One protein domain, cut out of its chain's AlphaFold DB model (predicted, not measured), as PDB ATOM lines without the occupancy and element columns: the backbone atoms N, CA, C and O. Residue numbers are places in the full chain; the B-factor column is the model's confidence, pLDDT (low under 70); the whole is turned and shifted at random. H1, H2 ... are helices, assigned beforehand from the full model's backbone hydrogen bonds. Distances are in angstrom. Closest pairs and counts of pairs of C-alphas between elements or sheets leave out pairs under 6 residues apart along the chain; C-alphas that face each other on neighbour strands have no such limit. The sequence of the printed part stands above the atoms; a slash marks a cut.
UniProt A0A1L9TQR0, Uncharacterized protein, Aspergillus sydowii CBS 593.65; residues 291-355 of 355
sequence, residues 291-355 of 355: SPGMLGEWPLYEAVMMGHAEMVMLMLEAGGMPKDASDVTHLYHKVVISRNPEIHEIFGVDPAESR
ATOM      1  N   SER A 291      54.904  84.554 132.878       88.50
ATOM      2  CA  SER A 291      55.717  85.747 133.154       88.50
ATOM      3  C   SER A 291      57.226  85.445 133.070       88.50
ATOM      4  O   SER A 291      57.608  84.280 132.984       88.50
ATOM      5  N   PRO A 292      58.127  86.444 133.129       84.69
ATOM      6  CA  PRO A 292      59.560  86.210 132.974       84.69
ATOM      7  C   PRO A 292      60.188  85.441 134.141       84.69
ATOM      8  O   PRO A 292      59.670  85.469 135.261       84.69
ATOM      9  N   GLY A 293      61.289  84.749 133.815       78.00
ATOM     10  CA  GLY A 293      62.247  83.998 134.642       78.00
ATOM     11  C   GLY A 293      62.747  84.709 135.892       78.00
ATOM     12  O   GLY A 293      62.634  85.929 135.995       78.00
ATOM     13  N   MET A 294      63.443  83.981 136.773       75.69
ATOM     14  CA  MET A 294      64.359  84.639 137.720       75.69
ATOM     15  C   MET A 294      65.468  85.402 136.979       75.69
ATOM     16  O   MET A 294      65.915  86.451 137.436       75.69
ATOM     17  N   LEU A 295      65.847  84.924 135.790       76.94
ATOM     18  CA  LEU A 295      66.770  85.597 134.873       76.94
ATOM     19  C   LEU A 295      66.114  86.702 134.021       76.94
ATOM     20  O   LEU A 295      66.775  87.303 133.181       76.94
ATOM     21  N   GLY A 296      64.820  86.991 134.217       78.31
ATOM     22  CA  GLY A 296      64.092  88.004 133.445       78.31
ATOM     23  C   GLY A 296      63.692  87.567 132.029       78.31
ATOM     24  O   GLY A 296      63.146  88.365 131.268       78.31
ATOM     25  N   GLU A 297      63.936  86.310 131.659       82.00
ATOM     26  CA  GLU A 297      63.623  85.791 130.327       82.00
ATOM     27  C   GLU A 297      62.182  85.282 130.255       82.00
ATOM     28  O   GLU A 297      61.747  84.458 131.060       82.00
ATOM     29  N   TRP A 298      61.416  85.790 129.292       89.38
ATOM     30  CA  TRP A 298      60.053  85.329 129.054       89.38
ATOM     31  C   TRP A 298      60.071  83.963 128.355       89.38
ATOM     32  O   TRP A 298      60.806  83.816 127.377       89.38
ATOM     33  N   PRO A 299      59.213  82.999 128.746       90.62
ATOM     34  CA  PRO A 299      59.060  81.736 128.015       90.62
ATOM     35  C   PRO A 299      58.795  81.948 126.514       90.62
ATOM     36  O   PRO A 299      59.336  81.241 125.666       90.62
ATOM     37  N   LEU A 300      58.041  82.999 126.170       93.50
ATOM     38  CA  LEU A 300      57.781  83.401 124.788       93.50
ATOM     39  C   LEU A 300      59.062  83.709 123.993       93.50
ATOM     40  O   LEU A 300      59.112  83.430 122.797       93.50
ATOM     41  N   TYR A 301      60.100  84.268 124.629       91.88
ATOM     42  CA  TYR A 301      61.365  84.567 123.949       91.88
ATOM     43  C   TYR A 301      62.044  83.287 123.482       91.88
ATOM     44  O   TYR A 301      62.543  83.244 122.360       91.88
ATOM     45  N   GLU A 302      62.017  82.245 124.311       90.75
ATOM     46  CA  GLU A 302      62.616  80.959 123.974       90.75
ATOM     47  C   GLU A 302      61.852  80.278 122.836       90.75
ATOM     48  O   GLU A 302      62.450  79.859 121.848       90.75
ATOM     49  N   ALA A 303      60.514  80.274 122.893       94.19
ATOM     50  CA  ALA A 303      59.686  79.746 121.808       94.19
ATOM     51  C   ALA A 303      59.948  80.463 120.467       94.19
ATOM     52  O   ALA A 303      59.975  79.818 119.415       94.19
ATOM     53  N   VAL A 304      60.190  81.781 120.505       94.81
ATOM     54  CA  VAL A 304      60.570  82.574 119.327       94.81
ATOM     55  C   VAL A 304      61.961  82.202 118.818       94.81
ATOM     56  O   VAL A 304      62.125  81.943 117.627       94.81
ATOM     57  N   MET A 305      62.959  82.148 119.702       92.50
ATOM     58  CA  MET A 305      64.346  81.845 119.333       92.50
ATOM     59  C   MET A 305      64.517  80.426 118.792       92.50
ATOM     60  O   MET A 305      65.299  80.220 117.866       92.50
ATOM     61  N   MET A 306      63.754  79.467 119.318       91.88
ATOM     62  CA  MET A 306      63.715  78.092 118.817       91.88
ATOM     63  C   MET A 306      62.886  77.937 117.531       91.88
ATOM     64  O   MET A 306      62.904  76.881 116.903       91.88
ATOM     65  N   GLY A 307      62.155  78.972 117.100       93.81
ATOM     66  CA  GLY A 307      61.368  78.927 115.868       93.81
ATOM     67  C   GLY A 307      60.057  78.138 115.989       93.81
ATOM     68  O   GLY A 307      59.526  77.661 114.986       93.81
ATOM     69  N   HIS A 308      59.525  77.970 117.198       95.44
ATOM     70  CA  HIS A 308      58.343  77.153 117.467       95.44
ATOM     71  C   HIS A 308      57.045  77.953 117.257       95.44
ATOM     72  O   HIS A 308      56.348  78.267 118.217       95.44
ATOM     73  N   ALA A 309      56.700  78.274 116.005       95.50
ATOM     74  CA  ALA A 309      55.564  79.147 115.661       95.50
ATOM     75  C   ALA A 309      54.220  78.739 116.305       95.50
ATOM     76  O   ALA A 309      53.514  79.587 116.844       95.50
ATOM     77  N   GLU A 310      53.888  77.443 116.332       96.56
ATOM     78  CA  GLU A 310      52.668  76.957 117.002       96.56
ATOM     79  C   GLU A 310      52.705  77.179 118.526       96.56
ATOM     80  O   GLU A 310      51.701  77.569 119.121       96.56
ATOM     81  N   MET A 311      53.868  76.995 119.160       96.62
ATOM     82  CA  MET A 311      54.061  77.266 120.592       96.62
ATOM     83  C   MET A 311      53.918  78.761 120.893       96.62
ATOM     84  O   MET A 311      53.288  79.142 121.877       96.62
ATOM     85  N   VAL A 312      54.476  79.609 120.023       96.25
ATOM     86  CA  VAL A 312      54.342  81.069 120.096       96.25
ATOM     87  C   VAL A 312      52.868  81.464 120.036       96.25
ATOM     88  O   VAL A 312      52.406  82.186 120.915       96.25
ATOM     89  N   MET A 313      52.119  80.955 119.053       96.31
ATOM     90  CA  MET A 313      50.678  81.204 118.940       96.31
ATOM     91  C   MET A 313      49.933  80.801 120.211       96.31
ATOM     92  O   MET A 313      49.202  81.614 120.773       96.31
ATOM     93  N   LEU A 314      50.177  79.587 120.706       96.81
ATOM     94  CA  LEU A 314      49.537  79.074 121.914       96.81
ATOM     95  C   LEU A 314      49.792  79.973 123.141       96.81
ATOM     96  O   LEU A 314      48.874  80.260 123.907       96.81
ATOM     97  N   MET A 315      51.026  80.447 123.333       95.00
ATOM     98  CA  MET A 315      51.366  81.338 124.449       95.00
ATOM     99  C   MET A 315      50.752  82.729 124.314       95.00
ATOM    100  O   MET A 315      50.334  83.309 125.317       95.00
ATOM    101  N   LEU A 316      50.692  83.270 123.095       94.62
ATOM    102  CA  LEU A 316      50.059  84.563 122.830       94.62
ATOM    103  C   LEU A 316      48.551  84.507 123.096       94.62
ATOM    104  O   LEU A 316      48.018  85.401 123.752       94.62
ATOM    105  N   GLU A 317      47.880  83.437 122.660       95.06
ATOM    106  CA  GLU A 317      46.463  83.182 122.952       95.06
ATOM    107  C   GLU A 317      46.196  83.086 124.463       95.06
ATOM    108  O   GLU A 317      45.173  83.572 124.947       95.06
ATOM    109  N   ALA A 318      47.151  82.539 125.220       94.75
ATOM    110  CA  ALA A 318      47.113  82.462 126.680       94.75
ATOM    111  C   ALA A 318      47.493  83.776 127.399       94.75
ATOM    112  O   ALA A 318      47.478  83.837 128.628       94.75
ATOM    113  N   GLY A 319      47.845  84.837 126.665       91.00
ATOM    114  CA  GLY A 319      48.242  86.126 127.236       91.00
ATOM    115  C   GLY A 319      49.666  86.169 127.805       91.00
ATOM    116  O   GLY A 319      49.985  87.084 128.568       91.00
ATOM    117  N   GLY A 320      50.531  85.221 127.431       88.88
ATOM    118  CA  GLY A 320      51.940  85.128 127.830       88.88
ATOM    119  C   GLY A 320      52.858  86.133 127.130       88.88
ATOM    120  O   GLY A 320      53.902  85.751 126.608       88.88
ATOM    121  N   MET A 321      52.462  87.407 127.080       88.50
ATOM    122  CA  MET A 321      53.191  88.473 126.389       88.50
ATOM    123  C   MET A 321      53.647  89.573 127.365       88.50
ATOM    124  O   MET A 321      52.863  89.980 128.234       88.50
ATOM    125  N   PRO A 322      54.871  90.116 127.200       87.75
ATOM    126  CA  PRO A 322      55.307  91.295 127.935       87.75
ATOM    127  C   PRO A 322      54.410  92.506 127.711       87.75
ATOM    128  O   PRO A 322      53.907  92.744 126.614       87.75
ATOM    129  N   LYS A 323      54.238  93.297 128.774       86.44
ATOM    130  CA  LYS A 323      53.433  94.529 128.761       86.44
ATOM    131  C   LYS A 323      54.285  95.792 128.795       86.44
ATOM    132  O   LYS A 323      53.854  96.831 128.300       86.44
ATOM    133  N   ASP A 324      55.483  95.703 129.362       90.00
ATOM    134  CA  ASP A 324      56.388  96.838 129.479       90.00
ATOM    135  C   ASP A 324      57.104  97.101 128.152       90.00
ATOM    136  O   ASP A 324      57.524  96.183 127.449       90.00
ATOM    137  N   ALA A 325      57.265  98.379 127.800       87.62
ATOM    138  CA  ALA A 325      57.802  98.785 126.500       87.62
ATOM    139  C   ALA A 325      59.223  98.254 126.231       87.62
ATOM    140  O   ALA A 325      59.558  97.945 125.085       87.62
ATOM    141  N   SER A 326      60.054  98.129 127.272       88.12
ATOM    142  CA  SER A 326      61.396  97.544 127.169       88.12
ATOM    143  C   SER A 326      61.344  96.079 126.748       88.12
ATOM    144  O   SER A 326      62.050  95.677 125.824       88.12
ATOM    145  N   ASP A 327      60.471  95.302 127.379       88.25
ATOM    146  CA  ASP A 327      60.349  93.864 127.162       88.25
ATOM    147  C   ASP A 327      59.684  93.569 125.817       88.25
ATOM    148  O   ASP A 327      60.125  92.697 125.073       88.25
ATOM    149  N   VAL A 328      58.689  94.370 125.431       87.81
ATOM    150  CA  VAL A 328      58.104  94.305 124.086       87.81
ATOM    151  C   VAL A 328      59.166  94.594 123.024       87.81
ATOM    152  O   VAL A 328      59.271  93.861 122.046       87.81
ATOM    153  N   THR A 329      60.005  95.614 123.219       89.06
ATOM    154  CA  THR A 329      61.106  95.907 122.286       89.06
ATOM    155  C   THR A 329      62.086  94.730 122.208       89.06
ATOM    156  O   THR A 329      62.498  94.340 121.114       89.06
ATOM    157  N   HIS A 330      62.415  94.111 123.347       88.88
ATOM    158  CA  HIS A 330      63.252  92.910 123.401       88.88
ATOM    159  C   HIS A 330      62.628  91.748 122.608       88.88
ATOM    160  O   HIS A 330      63.325  91.115 121.814       88.88
ATOM    161  N   LEU A 331      61.322  91.501 122.761       90.25
ATOM    162  CA  LEU A 331      60.583  90.489 121.999       90.25
ATOM    163  C   LEU A 331      60.723  90.707 120.489       90.25
ATOM    164  O   LEU A 331      61.105  89.782 119.778       90.25
ATOM    165  N   TYR A 332      60.475  91.925 119.998       90.00
ATOM    166  CA  TYR A 332      60.601  92.233 118.568       90.00
ATOM    167  C   TYR A 332      62.034  92.043 118.060       90.00
ATOM    168  O   TYR A 332      62.228  91.495 116.977       90.00
ATOM    169  N   HIS A 333      63.052  92.402 118.851       89.31
ATOM    170  CA  HIS A 333      64.438  92.084 118.503       89.31
ATOM    171  C   HIS A 333      64.666  90.572 118.356       89.31
ATOM    172  O   HIS A 333      65.301  90.148 117.391       89.31
ATOM    173  N   LYS A 334      64.132  89.749 119.268       90.38
ATOM    174  CA  LYS A 334      64.225  88.279 119.186       90.38
ATOM    175  C   LYS A 334      63.493  87.734 117.958       90.38
ATOM    176  O   LYS A 334      64.045  86.883 117.268       90.38
ATOM    177  N   VAL A 335      62.314  88.271 117.634       92.38
ATOM    178  CA  VAL A 335      61.554  87.915 116.423       92.38
ATOM    179  C   VAL A 335      62.384  88.179 115.170       92.38
ATOM    180  O   VAL A 335      62.590  87.255 114.388       92.38
ATOM    181  N   VAL A 336      62.941  89.383 115.019       89.69
ATOM    182  CA  VAL A 336      63.775  89.755 113.861       89.69
ATOM    183  C   VAL A 336      65.015  88.859 113.743       89.69
ATOM    184  O   VAL A 336      65.382  88.443 112.642       89.69
ATOM    185  N   ILE A 337      65.660  88.532 114.870       89.31
ATOM    186  CA  ILE A 337      66.848  87.663 114.906       89.31
ATOM    187  C   ILE A 337      66.499  86.207 114.567       89.31
ATOM    188  O   ILE A 337      67.316  85.532 113.938       89.31
ATOM    189  N   SER A 338      65.304  85.728 114.938       88.56
ATOM    190  CA  SER A 338      64.870  84.344 114.689       88.56
ATOM    191  C   SER A 338      64.852  83.982 113.200       88.56
ATOM    192  O   SER A 338      65.036  82.816 112.852       88.56
ATOM    193  N   ARG A 339      64.656  84.975 112.314       86.06
ATOM    194  CA  ARG A 339      64.570  84.811 110.850       86.06
ATOM    195  C   ARG A 339      63.564  83.735 110.424       86.06
ATOM    196  O   ARG A 339      63.733  83.105 109.378       86.06
ATOM    197  N   ASN A 340      62.522  83.525 111.226       89.75
ATOM    198  CA  ASN A 340      61.476  82.546 110.972       89.75
ATOM    199  C   ASN A 340      60.263  83.240 110.318       89.75
ATOM    200  O   ASN A 340      59.609  84.046 110.981       89.75
ATOM    201  N   PRO A 341      59.934  82.940 109.043       90.38
ATOM    202  CA  PRO A 341      58.848  83.610 108.328       90.38
ATOM    203  C   PRO A 341      57.474  83.466 108.989       90.38
ATOM    204  O   PRO A 341      56.712  84.426 108.985       90.38
ATOM    205  N   GLU A 342      57.170  82.307 109.578       92.88
ATOM    206  CA  GLU A 342      55.889  82.070 110.256       92.88
ATOM    207  C   GLU A 342      55.779  82.941 111.513       92.88
ATOM    208  O   GLU A 342      54.750  83.557 111.767       92.88
ATOM    209  N   ILE A 343      56.869  83.069 112.272       93.56
ATOM    210  CA  ILE A 343      56.910  83.946 113.450       93.56
ATOM    211  C   ILE A 343      56.849  85.417 113.039       93.56
ATOM    212  O   ILE A 343      56.156  86.206 113.675       93.56
ATOM    213  N   HIS A 344      57.527  85.803 111.959       92.75
ATOM    214  CA  HIS A 344      57.417  87.156 111.421       92.75
ATOM    215  C   HIS A 344      55.974  87.482 111.018       92.75
ATOM    216  O   HIS A 344      55.509  88.581 111.303       92.75
ATOM    217  N   GLU A 345      55.250  86.531 110.420       92.69
ATOM    218  CA  GLU A 345      53.830  86.682 110.090       92.69
ATOM    219  C   GLU A 345      52.966  86.844 111.351       92.69
ATOM    220  O   GLU A 345      52.161  87.773 111.409       92.69
ATOM    221  N   ILE A 346      53.190  86.024 112.387       93.75
ATOM    222  CA  ILE A 346      52.485  86.119 113.682       93.75
ATOM    223  C   ILE A 346      52.625  87.519 114.299       93.75
ATOM    224  O   ILE A 346      51.654  88.070 114.819       93.75
ATOM    225  N   PHE A 347      53.821  88.111 114.233       91.81
ATOM    226  CA  PHE A 347      54.112  89.427 114.813       91.81
ATOM    227  C   PHE A 347      53.995  90.601 113.823       91.81
ATOM    228  O   PHE A 347      54.215  91.746 114.217       91.81
ATOM    229  N   GLY A 348      53.652  90.354 112.555       89.50
ATOM    230  CA  GLY A 348      53.540  91.391 111.522       89.50
ATOM    231  C   GLY A 348      54.857  92.097 111.162       89.50
ATOM    232  O   GLY A 348      54.833  93.271 110.799       89.50
ATOM    233  N   VAL A 349      55.998  91.410 111.275       86.12
ATOM    234  CA  VAL A 349      57.339  91.941 110.968       86.12
ATOM    235  C   VAL A 349      57.688  91.679 109.501       86.12
ATOM    236  O   VAL A 349      57.575  90.551 109.023       86.12
ATOM    237  N   ASP A 350      58.151  92.699 108.770       76.44
ATOM    238  CA  ASP A 350      58.589  92.522 107.380       76.44
ATOM    239  C   ASP A 350      59.891  91.689 107.344       76.44
ATOM    240  O   ASP A 350      60.884  92.067 107.973       76.44
ATOM    241  N   PRO A 351      59.958  90.576 106.583       65.75
ATOM    242  CA  PRO A 351      61.194  89.819 106.382       65.75
ATOM    243  C   PRO A 351      62.393  90.673 105.932       65.75
ATOM    244  O   PRO A 351      63.538  90.287 106.176       65.75
ATOM    245  N   ALA A 352      62.170  91.825 105.296       66.56
ATOM    246  CA  ALA A 352      63.216  92.768 104.907       66.56
ATOM    247  C   ALA A 352      63.912  93.460 106.096       66.56
ATOM    248  O   ALA A 352      65.072  93.841 105.954       66.56
ATOM    249  N   GLU A 353      63.261  93.572 107.260       62.78
ATOM    250  CA  GLU A 353      63.848  94.133 108.491       62.78
ATOM    251  C   GLU A 353      64.837  93.169 109.177       62.78
ATOM    252  O   GLU A 353      65.591  93.575 110.058       62.78
ATOM    253  N   SER A 354      64.877  91.899 108.750       56.72
ATOM    254  CA  SER A 354      65.762  90.851 109.295       56.72
ATOM    255  C   SER A 354      67.112  90.677 108.577       56.72
ATOM    256  O   SER A 354      67.904  89.790 108.939       56.72
ATOM    257  N   ARG A 355      67.365  91.493 107.542       50.28
ATOM    258  CA  ARG A 355      68.536  91.405 106.652       50.28
ATOM    259  C   ARG A 355      69.758  92.170 107.134       50.28
ATOM    260  O   ARG A 355      69.616  93.355 107.496       50.28
TER     261      ARG A 355
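This is residues 291 to 355 of the 355 residues of an uncharacterized protein of Aspergillus sydowii CBS 593.65 (UniProt A0A1L9TQR0). Two helical hairpins, H1 with H2 and H3 with H4, pack side by side as a small four-helix bundle, with short H5 on residues 336 to 337 of H3. The 65 printed residues hold five named helices, H1 to H5 in chain order, and no named strand: all helix. The whole is compact, radius of gyration of the C-alphas 11.0 A, spanning 33 by 23 by 17 A.

H1, residues 299 to 305, begins at C-alpha 299 (59.060, 81.736, 128.015). H2 is residues 309 to 317, 12.3 A, and H3 residues 325 to 338, 19.9 A. H4 is residues 341 to 347; H5, residues 351 to 354, ends at C-alpha 354 (65.762, 90.851, 109.295).

H1 touches H2, opposite ways at a shallow 29 degrees; closest C-alphas Ala 303 and Val 312, 5.8 A. The hub H3 touches H1, closest C-alphas Met 305 and Ser 338, 5.3 A. H2 and H3 are apart. In H1 to H4 every O i to N i+4 pair is within hydrogen-bond range; H5 is too short for one.

The printed part has no cut and no long link. Residues 351 to 355 are under pLDDT 70.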